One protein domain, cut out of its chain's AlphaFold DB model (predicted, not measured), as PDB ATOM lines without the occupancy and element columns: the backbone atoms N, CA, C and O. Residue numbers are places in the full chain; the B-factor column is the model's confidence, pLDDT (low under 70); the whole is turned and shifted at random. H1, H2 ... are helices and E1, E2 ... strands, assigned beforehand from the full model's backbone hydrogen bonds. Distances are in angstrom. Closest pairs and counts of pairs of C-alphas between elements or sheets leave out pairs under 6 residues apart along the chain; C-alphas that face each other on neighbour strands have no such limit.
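What this domain is: This is residues 5 to 61 of the 75 residues of an uncharacterized protein of Chryseobacterium sp. NEB161 (UniProt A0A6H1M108). Two helices, H1 and H2, lie side by side and run opposite ways, and a narrow hairpin of two short strands, E2 and E3, reaches out beyond one end of the pair. The short strand E1 lies toward the other end of this long, slender shape, and the stretch after H2 folds back there. The printed part has 57 residues, with two named helices and three named strands in the order E1, H1, E2, E3, H2; the sheet, E2 - E3, is antiparallel. The class is mixed, helices and strands. The whole is loose, with a radius of gyration of the C-alphas of 13.9 A, and a rod that spans 46 by 22 by 15 A.

Where its parts are: Begin at C-alpha 5, at (53.830, 10.975, 8.624), where E1 starts; it holds residues 5 to 7. Next find C-alpha 10 at (39.092, 8.737, 2.181); from there H1, residues 10 to 22, runs 18.3 A to C-alpha 22. E2 is residues 28 to 30, 6.3 A long, and E3 is residues 34 to 36, 6.4 A long. H2, residues 40 to 55, is the longest helix at 22.4 A, and it ends at C-alpha 55, at (44.875, 9.735, 15.496).

How they stand to each other: Look first at H1 and H2, which touch with 7 pairs of C-alphas within 8 A. Their closest C-alphas are those of Ile 19 and Ile 44, 7.0 A apart. H1 touches H2 with residues 16 to 20 alone, and H2 touches H1 with residues 40 to 47 alone. Their lines stand at a shallow tilt of 15 degrees, opposite ways. In H1 and H2 every O i to N i+4 pair is within hydrogen-bond range. Now look at the hairpin of E2 and E3, antiparallel with 134 degrees between their directions. C-alphas 29 and 35 face each other at 4.7 A; N 28 and O 36 are within hydrogen-bond range at 3.0 A, as are N 36 and O 28 at 2.8 A. H1 and E3 are apart, and so are E2 and H2. E1 pairs with no named strand; it is apart from H1, and only just apart from H2, with a closest distance of 8.4 A between C-alphas.

The domain as a whole: The two C-alphas farthest apart are those of Lys 5 and Ser 31, at 46.8 A, while the first and last printed C-alphas, those of Lys 5 and Thr 61, are 11.7 A apart. The printed part has no cut. The links E1 to H1, H1 to E2, E2 to E3 and E3 to H2 are tight. The mean pLDDT of the printed part is 86.5; look for values under 70 at residues 26 to 35, of which 28 to 30 belong to E2.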
ATOM      1  N   LYS A   5      54.730  10.947   9.780       96.19
ATOM      2  CA  LYS A   5      53.830  10.975   8.624       96.19
ATOM      3  C   LYS A   5      52.498  10.344   9.014       96.19
ATOM      4  O   LYS A   5      52.477   9.202   9.461       96.19
ATOM      5  N   PHE A   6      51.416  11.061   8.756       95.06
ATOM      6  CA  PHE A   6      50.048  10.590   8.909       95.06
ATOM      7  C   PHE A   6      49.347  10.605   7.549       95.06
ATOM      8  O   PHE A   6      49.656  11.422   6.673       95.06
ATOM      9  N   THR A   7      48.403   9.686   7.378       96.12
ATOM     10  CA  THR A   7      47.568   9.576   6.181       96.12
ATOM     11  C   THR A   7      46.115   9.558   6.626       96.12
ATOM     12  O   THR A   7      45.726   8.687   7.403       96.12
ATOM     13  N   ILE A   8      45.318  10.517   6.158       93.25
ATOM     14  CA  ILE A   8      43.877  10.531   6.438       93.25
ATOM     15  C   ILE A   8      43.152   9.484   5.589       93.25
ATOM     16  O   ILE A   8      43.564   9.180   4.466       93.25
ATOM     17  N   SER A   9      42.043   8.963   6.111       95.50
ATOM     18  CA  SER A   9      41.139   8.101   5.350       95.50
ATOM     19  C   SER A   9      40.424   8.875   4.239       95.50
ATOM     20  O   SER A   9      40.289  10.101   4.290       95.50
ATOM     21  N   ASP A  10      39.902   8.149   3.252       93.94
ATOM     22  CA  ASP A  10      39.092   8.737   2.181       93.94
ATOM     23  C   ASP A  10      37.837   9.417   2.731       93.94
ATOM     24  O   ASP A  10      37.453  10.478   2.246       93.94
ATOM     25  N   GLU A  11      37.244   8.853   3.782       94.69
ATOM     26  CA  GLU A  11      36.102   9.440   4.475       94.69
ATOM     27  C   GLU A  11      36.459  10.797   5.098       94.69
ATOM     28  O   GLU A  11      35.766  11.787   4.866       94.69
ATOM     29  N   ASN A  12      37.577  10.879   5.824       93.62
ATOM     30  CA  ASN A  12      38.022  12.127   6.450       93.62
ATOM     31  C   ASN A  12      38.470  13.161   5.409       93.62
ATOM     32  O   ASN A  12      38.222  14.354   5.579       93.62
ATOM     33  N   PHE A  13      39.035  12.713   4.284       93.12
ATOM     34  CA  PHE A  13      39.303  13.589   3.148       93.12
ATOM     35  C   PHE A  13      38.012  14.161   2.544       93.12
ATOM     36  O   PHE A  13      37.932  15.360   2.286       93.12
ATOM     37  N   GLN A  14      36.965  13.351   2.358       94.38
ATOM     38  CA  GLN A  14      35.681  13.872   1.875       94.38
ATOM     39  C   GLN A  14      35.038  14.839   2.876       94.38
ATOM     40  O   GLN A  14      34.490  15.855   2.452       94.38
ATOM     41  N   LYS A  15      35.161  14.587   4.188       93.56
ATOM     42  CA  LYS A  15      34.662  15.496   5.234       93.56
ATOM     43  C   LYS A  15      35.301  16.885   5.145       93.56
ATOM     44  O   LYS A  15      34.576  17.873   5.084       93.56
ATOM     45  N   ILE A  16      36.632  16.988   5.062       91.38
ATOM     46  CA  ILE A  16      37.291  18.305   4.970       91.38
ATOM     47  C   ILE A  16      36.992  19.025   3.643       91.38
ATOM     48  O   ILE A  16      36.864  20.251   3.614       91.38
ATOM     49  N   ILE A  17      36.813  18.286   2.540       91.50
ATOM     50  CA  ILE A  17      36.361  18.858   1.263       91.50
ATOM     51  C   ILE A  17      34.926  19.380   1.376       91.50
ATOM     52  O   ILE A  17      34.624  20.450   0.848       91.50
ATOM     53  N   GLN A  18      34.049  18.654   2.070       92.06
ATOM     54  CA  GLN A  18      32.674  19.079   2.304       92.06
ATOM     55  C   GLN A  18      32.623  20.363   3.140       92.06
ATOM     56  O   GLN A  18      31.957  21.308   2.729       92.06
ATOM     57  N   ILE A  19      33.410  20.457   4.219       90.25
ATOM     58  CA  ILE A  19      33.539  21.684   5.029       90.25
ATOM     59  C   ILE A  19      33.970  22.874   4.157       90.25
ATOM     60  O   ILE A  19      33.394  23.956   4.246       90.25
ATOM     61  N   ASN A  20      34.944  22.673   3.259       86.88
ATOM     62  CA  ASN A  20      35.383  23.714   2.324       86.88
ATOM     63  C   ASN A  20      34.295  24.136   1.325       86.88
ATOM     64  O   ASN A  20      34.229  25.308   0.965       86.88
ATOM     65  N   LYS A  21      33.450  23.202   0.870       87.06
ATOM     66  CA  LYS A  21      32.332  23.494  -0.043       87.06
ATOM     67  C   LYS A  21      31.192  24.234   0.649       87.06
ATOM     68  O   LYS A  21      30.602  25.123   0.046       87.06
ATOM     69  N   GLU A  22      30.870  23.849   1.881       86.19
ATOM     70  CA  GLU A  22      29.801  24.462   2.675       86.19
ATOM     71  C   GLU A  22      30.182  25.858   3.174       86.19
ATOM     72  O   GLU A  22      29.315  26.717   3.321       86.19
ATOM     73  N   GLY A  23      31.476  26.106   3.388       81.75
ATOM     74  CA  GLY A  23      31.970  27.390   3.861       81.75
ATOM     75  C   GLY A  23      31.678  27.641   5.346       81.75
ATOM     76  O   GLY A  23      31.353  26.739   6.129       81.75
ATOM     77  N   GLY A  24      31.837  28.900   5.754       74.56
ATOM     78  CA  GLY A  24      31.442  29.346   7.090       74.56
ATOM     79  C   GLY A  24      29.923  29.396   7.231       74.56
ATOM     80  O   GLY A  24      29.211  29.600   6.250       74.56
ATOM     81  N   ASP A  25      29.425  29.224   8.452       76.25
ATOM     82  CA  ASP A  25      28.016  29.466   8.741       76.25
ATOM     83  C   ASP A  25      27.671  30.941   8.495       76.25
ATOM     84  O   ASP A  25      28.509  31.824   8.723       76.25
ATOM     85  N   PRO A  26      26.430  31.240   8.074       67.88
ATOM     86  CA  PRO A  26      25.933  32.603   8.068       67.88
ATOM     87  C   PRO A  26      26.076  33.199   9.467       67.88
ATOM     88  O   PRO A  26      25.465  32.714  10.417       67.88
ATOM     89  N   VAL A  27      26.877  34.257   9.591       65.50
ATOM     90  CA  VAL A  27      27.038  34.966  10.859       65.50
ATOM     91  C   VAL A  27      25.747  35.728  11.144       65.50
ATOM     92  O   VAL A  27      25.493  36.785  10.564       65.50
ATOM     93  N   MET A  28      24.915  35.182  12.027       63.59
ATOM     94  CA  MET A  28      23.702  35.839  12.500       63.59
ATOM     95  C   MET A  28      23.984  36.557  13.813       63.59
ATOM     96  O   MET A  28      24.466  35.956  14.766       63.59
ATOM     97  N   TYR A  29      23.644  37.837  13.894       62.59
ATOM     98  CA  TYR A  29      23.684  38.571  15.153       62.59
ATOM     99  C   TYR A  29      22.296  38.506  15.779       62.59
ATOM    100  O   TYR A  29      21.362  39.134  15.278       62.59
ATOM    101  N   ILE A  30      22.141  37.764  16.877       66.06
ATOM    102  CA  ILE A  30      20.956  37.957  17.716       66.06
ATOM    103  C   ILE A  30      21.113  39.329  18.377       66.06
ATOM    104  O   ILE A  30      22.195  39.672  18.859       66.06
ATOM    105  N   SER A  31      20.047  40.131  18.320       56.22
ATOM    106  CA  SER A  31      19.911  41.478  18.888       56.22
ATOM    107  C   SER A  31      20.716  41.644  20.183       56.22
ATOM    108  O   SER A  31      20.277  41.198  21.239       56.22
ATOM    109  N   GLY A  32      21.908  42.250  20.084       61.41
ATOM    110  CA  GLY A  32      22.856  42.383  21.201       61.41
ATOM    111  C   GLY A  32      24.336  42.155  20.859       61.41
ATOM    112  O   GLY A  32      25.189  42.524  21.656       61.41
ATOM    113  N   GLY A  33      24.661  41.628  19.671       64.44
ATOM    114  CA  GLY A  33      26.025  41.701  19.117       64.44
ATOM    115  C   GLY A  33      26.886  40.442  19.243       64.44
ATOM    116  O   GLY A  33      28.056  40.489  18.875       64.44
ATOM    117  N   THR A  34      26.337  39.312  19.698       65.81
ATOM    118  CA  THR A  34      27.056  38.031  19.644       65.81
ATOM    119  C   THR A  34      26.829  37.367  18.280       65.81
ATOM    120  O   THR A  34      25.679  37.040  17.967       65.81
ATOM    121  N   PRO A  35      27.879  37.178  17.458       68.94
ATOM    122  CA  PRO A  35      27.770  36.419  16.222       68.94
ATOM    123  C   PRO A  35      27.475  34.950  16.538       68.94
ATOM    124  O   PRO A  35      28.149  34.326  17.357       68.94
ATOM    125  N   ILE A  36      26.460  34.400  15.883       71.00
ATOM    126  CA  ILE A  36      26.108  32.984  15.905       71.00
ATOM    127  C   ILE A  36      26.450  32.420  14.533       71.00
ATOM    128  O   ILE A  36      25.853  32.813  13.532       71.00
ATOM    129  N   GLY A  37      27.436  31.529  14.508       75.69
ATOM    130  CA  GLY A  37      27.956  30.878  13.309       75.69
ATOM    131  C   GLY A  37      29.467  30.690  13.412       75.69
ATOM    132  O   GLY A  37      30.153  31.556  13.951       75.69
ATOM    133  N   LYS A  38      29.983  29.560  12.921       81.12
ATOM    134  CA  LYS A  38      31.427  29.330  12.822       81.12
ATOM    135  C   LYS A  38      31.934  29.784  11.463       81.12
ATOM    136  O   LYS A  38      31.377  29.425  10.426       81.12
ATOM    137  N   SER A  39      33.032  30.522  11.448       88.00
ATOM    138  CA  SER A  39      33.797  30.767  10.232       88.00
ATOM    139  C   SER A  39      34.303  29.450   9.627       88.00
ATOM    140  O   SER A  39      34.453  28.436  10.312       88.00
ATOM    141  N   LEU A  40      34.618  29.464   8.327       89.12
ATOM    142  CA  LEU A  40      35.231  28.311   7.657       89.12
ATOM    143  C   LEU A  40      36.518  27.866   8.371       89.12
ATOM    144  O   LEU A  40      36.770  26.673   8.517       89.12
ATOM    145  N   GLN A  41      37.315  28.827   8.843       89.81
ATOM    146  CA  GLN A  41      38.554  28.544   9.557       89.81
ATOM    147  C   GLN A  41      38.296  27.806  10.872       89.81
ATOM    148  O   GLN A  41      38.989  26.834  11.155       89.81
ATOM    149  N   GLU A  42      37.300  28.229  11.655       90.88
ATOM    150  CA  GLU A  42      36.927  27.548  12.901       90.88
ATOM    151  C   GLU A  42      36.470  26.114  12.627       90.88
ATOM    152  O   GLU A  42      36.966  25.196  13.267       90.88
ATOM    153  N   LYS A  43      35.642  25.890  11.600       92.38
ATOM    154  CA  LYS A  43      35.221  24.532  11.212       92.38
ATOM    155  C   LYS A  43      36.389  23.644  10.770       92.38
ATOM    156  O   LYS A  43      36.416  22.457  11.085       92.38
ATOM    157  N   ILE A  44      37.345  24.195  10.020       92.19
ATOM    158  CA  ILE A  44      38.547  23.456   9.602       92.19
ATOM    159  C   ILE A  44      39.434  23.141  10.813       92.19
ATOM    160  O   ILE A  44      39.980  22.041  10.889       92.19
ATOM    161  N   ASN A  45      39.577  24.075  11.755       94.12
ATOM    162  CA  ASN A  45      40.333  23.847  12.985       94.12
ATOM    163  C   ASN A  45      39.686  22.751  13.835       94.12
ATOM    164  O   ASN A  45      40.399  21.846  14.255       94.12
ATOM    165  N   ASP A  46      38.363  22.793  14.014       94.94
ATOM    166  CA  ASP A  46      37.609  21.762  14.735       94.94
ATOM    167  C   ASP A  46      37.847  20.377  14.112       94.94
ATOM    168  O   ASP A  46      38.187  19.429  14.814       94.94
ATOM    169  N   PHE A  47      37.771  20.271  12.778       95.56
ATOM    170  CA  PHE A  47      38.060  19.019  12.070       95.56
ATOM    171  C   PHE A  47      39.468  18.488  12.371       95.56
ATOM    172  O   PHE A  47      39.641  17.298  12.636       95.56
ATOM    173  N   TRP A  48      40.487  19.349  12.311       95.50
ATOM    174  CA  TRP A  48      41.864  18.928  12.566       95.50
ATOM    175  C   TRP A  48      42.119  18.599  14.032       95.50
ATOM    176  O   TRP A  48      42.912  17.699  14.312       95.50
ATOM    177  N   GLU A  49      41.462  19.299  14.953       96.81
ATOM    178  CA  GLU A  49      41.527  19.015  16.381       96.81
ATOM    179  C   GLU A  49      40.912  17.654  16.709       96.81
ATOM    180  O   GLU A  49      41.572  16.832  17.351       96.81
ATOM    181  N   ASP A  50      39.708  17.380  16.209       96.31
ATOM    182  CA  ASP A  50      39.032  16.093  16.376       96.31
ATOM    183  C   ASP A  50      39.869  14.952  15.790       96.31
ATOM    184  O   ASP A  50      40.136  13.953  16.464       96.31
ATOM    185  N   LEU A  51      40.379  15.136  14.569       95.50
ATOM    186  CA  LEU A  51      41.218  14.144  13.906       95.50
ATOM    187  C   LEU A  51      42.545  13.919  14.643       95.50
ATOM    188  O   LEU A  51      43.008  12.786  14.758       95.50
ATOM    189  N   GLY A  52      43.159  14.984  15.160       95.44
ATOM    190  CA  GLY A  52      44.377  14.905  15.965       95.44
ATOM    191  C   GLY A  52      44.159  14.173  17.286       95.44
ATOM    192  O   GLY A  52      45.019  13.401  17.713       95.44
ATOM    193  N   ASN A  53      42.993  14.354  17.907       96.44
ATOM    194  CA  ASN A  53      42.598  13.623  19.109       96.44
ATOM    195  C   ASN A  53      42.357  12.132  18.828       96.44
ATOM    196  O   ASN A  53      42.757  11.303  19.643       96.44
ATOM    197  N   GLU A  54      41.759  11.791  17.685       95.31
ATOM    198  CA  GLU A  54      41.516  10.404  17.268       95.31
ATOM    199  C   GLU A  54      42.813   9.679  16.869       95.31
ATOM    200  O   GLU A  54      43.053   8.545  17.281       95.31
ATOM    201  N   MET A  55      43.670  10.337  16.083       94.88
ATOM    202  CA  MET A  55      44.875   9.735  15.496       94.88
ATOM    203  C   MET A  55      46.152   9.945  16.329       94.88
ATOM    204  O   MET A  55      47.203   9.412  15.971       94.88
ATOM    205  N   GLY A  56      46.090  10.717  17.416       95.69
ATOM    206  CA  GLY A  56      47.217  10.936  18.325       95.69
ATOM    207  C   GLY A  56      48.289  11.894  17.795       95.69
ATOM    208  O   GLY A  56      49.481  11.638  17.970       95.69
ATOM    209  N   PHE A  57      47.896  13.003  17.161       95.81
ATOM    210  CA  PHE A  57      48.823  14.052  16.716       95.81
ATOM    211  C   PHE A  57      48.409  15.453  17.183       95.81
ATOM    212  O   PHE A  57      47.241  15.733  17.449       95.81
ATOM    213  N   ASP A  58      49.380  16.363  17.271       95.75
ATOM    214  CA  ASP A  58      49.147  17.779  17.551       95.75
ATOM    215  C   ASP A  58      48.696  18.509  16.280       95.75
ATOM    216  O   ASP A  58      49.494  18.805  15.378       95.75
ATOM    217  N   TRP A  59      47.401  18.823  16.234       94.75
ATOM    218  CA  TRP A  59      46.741  19.488  15.115       94.75
ATOM    219  C   TRP A  59      47.350  20.850  14.755       94.75
ATOM    220  O   TRP A  59      47.273  21.280  13.606       94.75
ATOM    221  N   LYS A  60      48.049  21.513  15.684       94.94
ATOM    222  CA  LYS A  60      48.690  22.817  15.438       94.94
ATOM    223  C   LYS A  60      50.000  22.715  14.656       94.94
ATOM    224  O   LYS A  60      50.600  23.733  14.317       94.94
ATOM    225  N   THR A  61      50.480  21.500  14.394       95.31
ATOM    226  CA  THR A  61      51.826  21.253  13.843       95.31
ATOM    227  C   THR A  61      51.821  20.625  12.451       95.31
ATOM    228  O   THR A  61      52.893  20.288  11.924       95.31
TER     229      THR A  61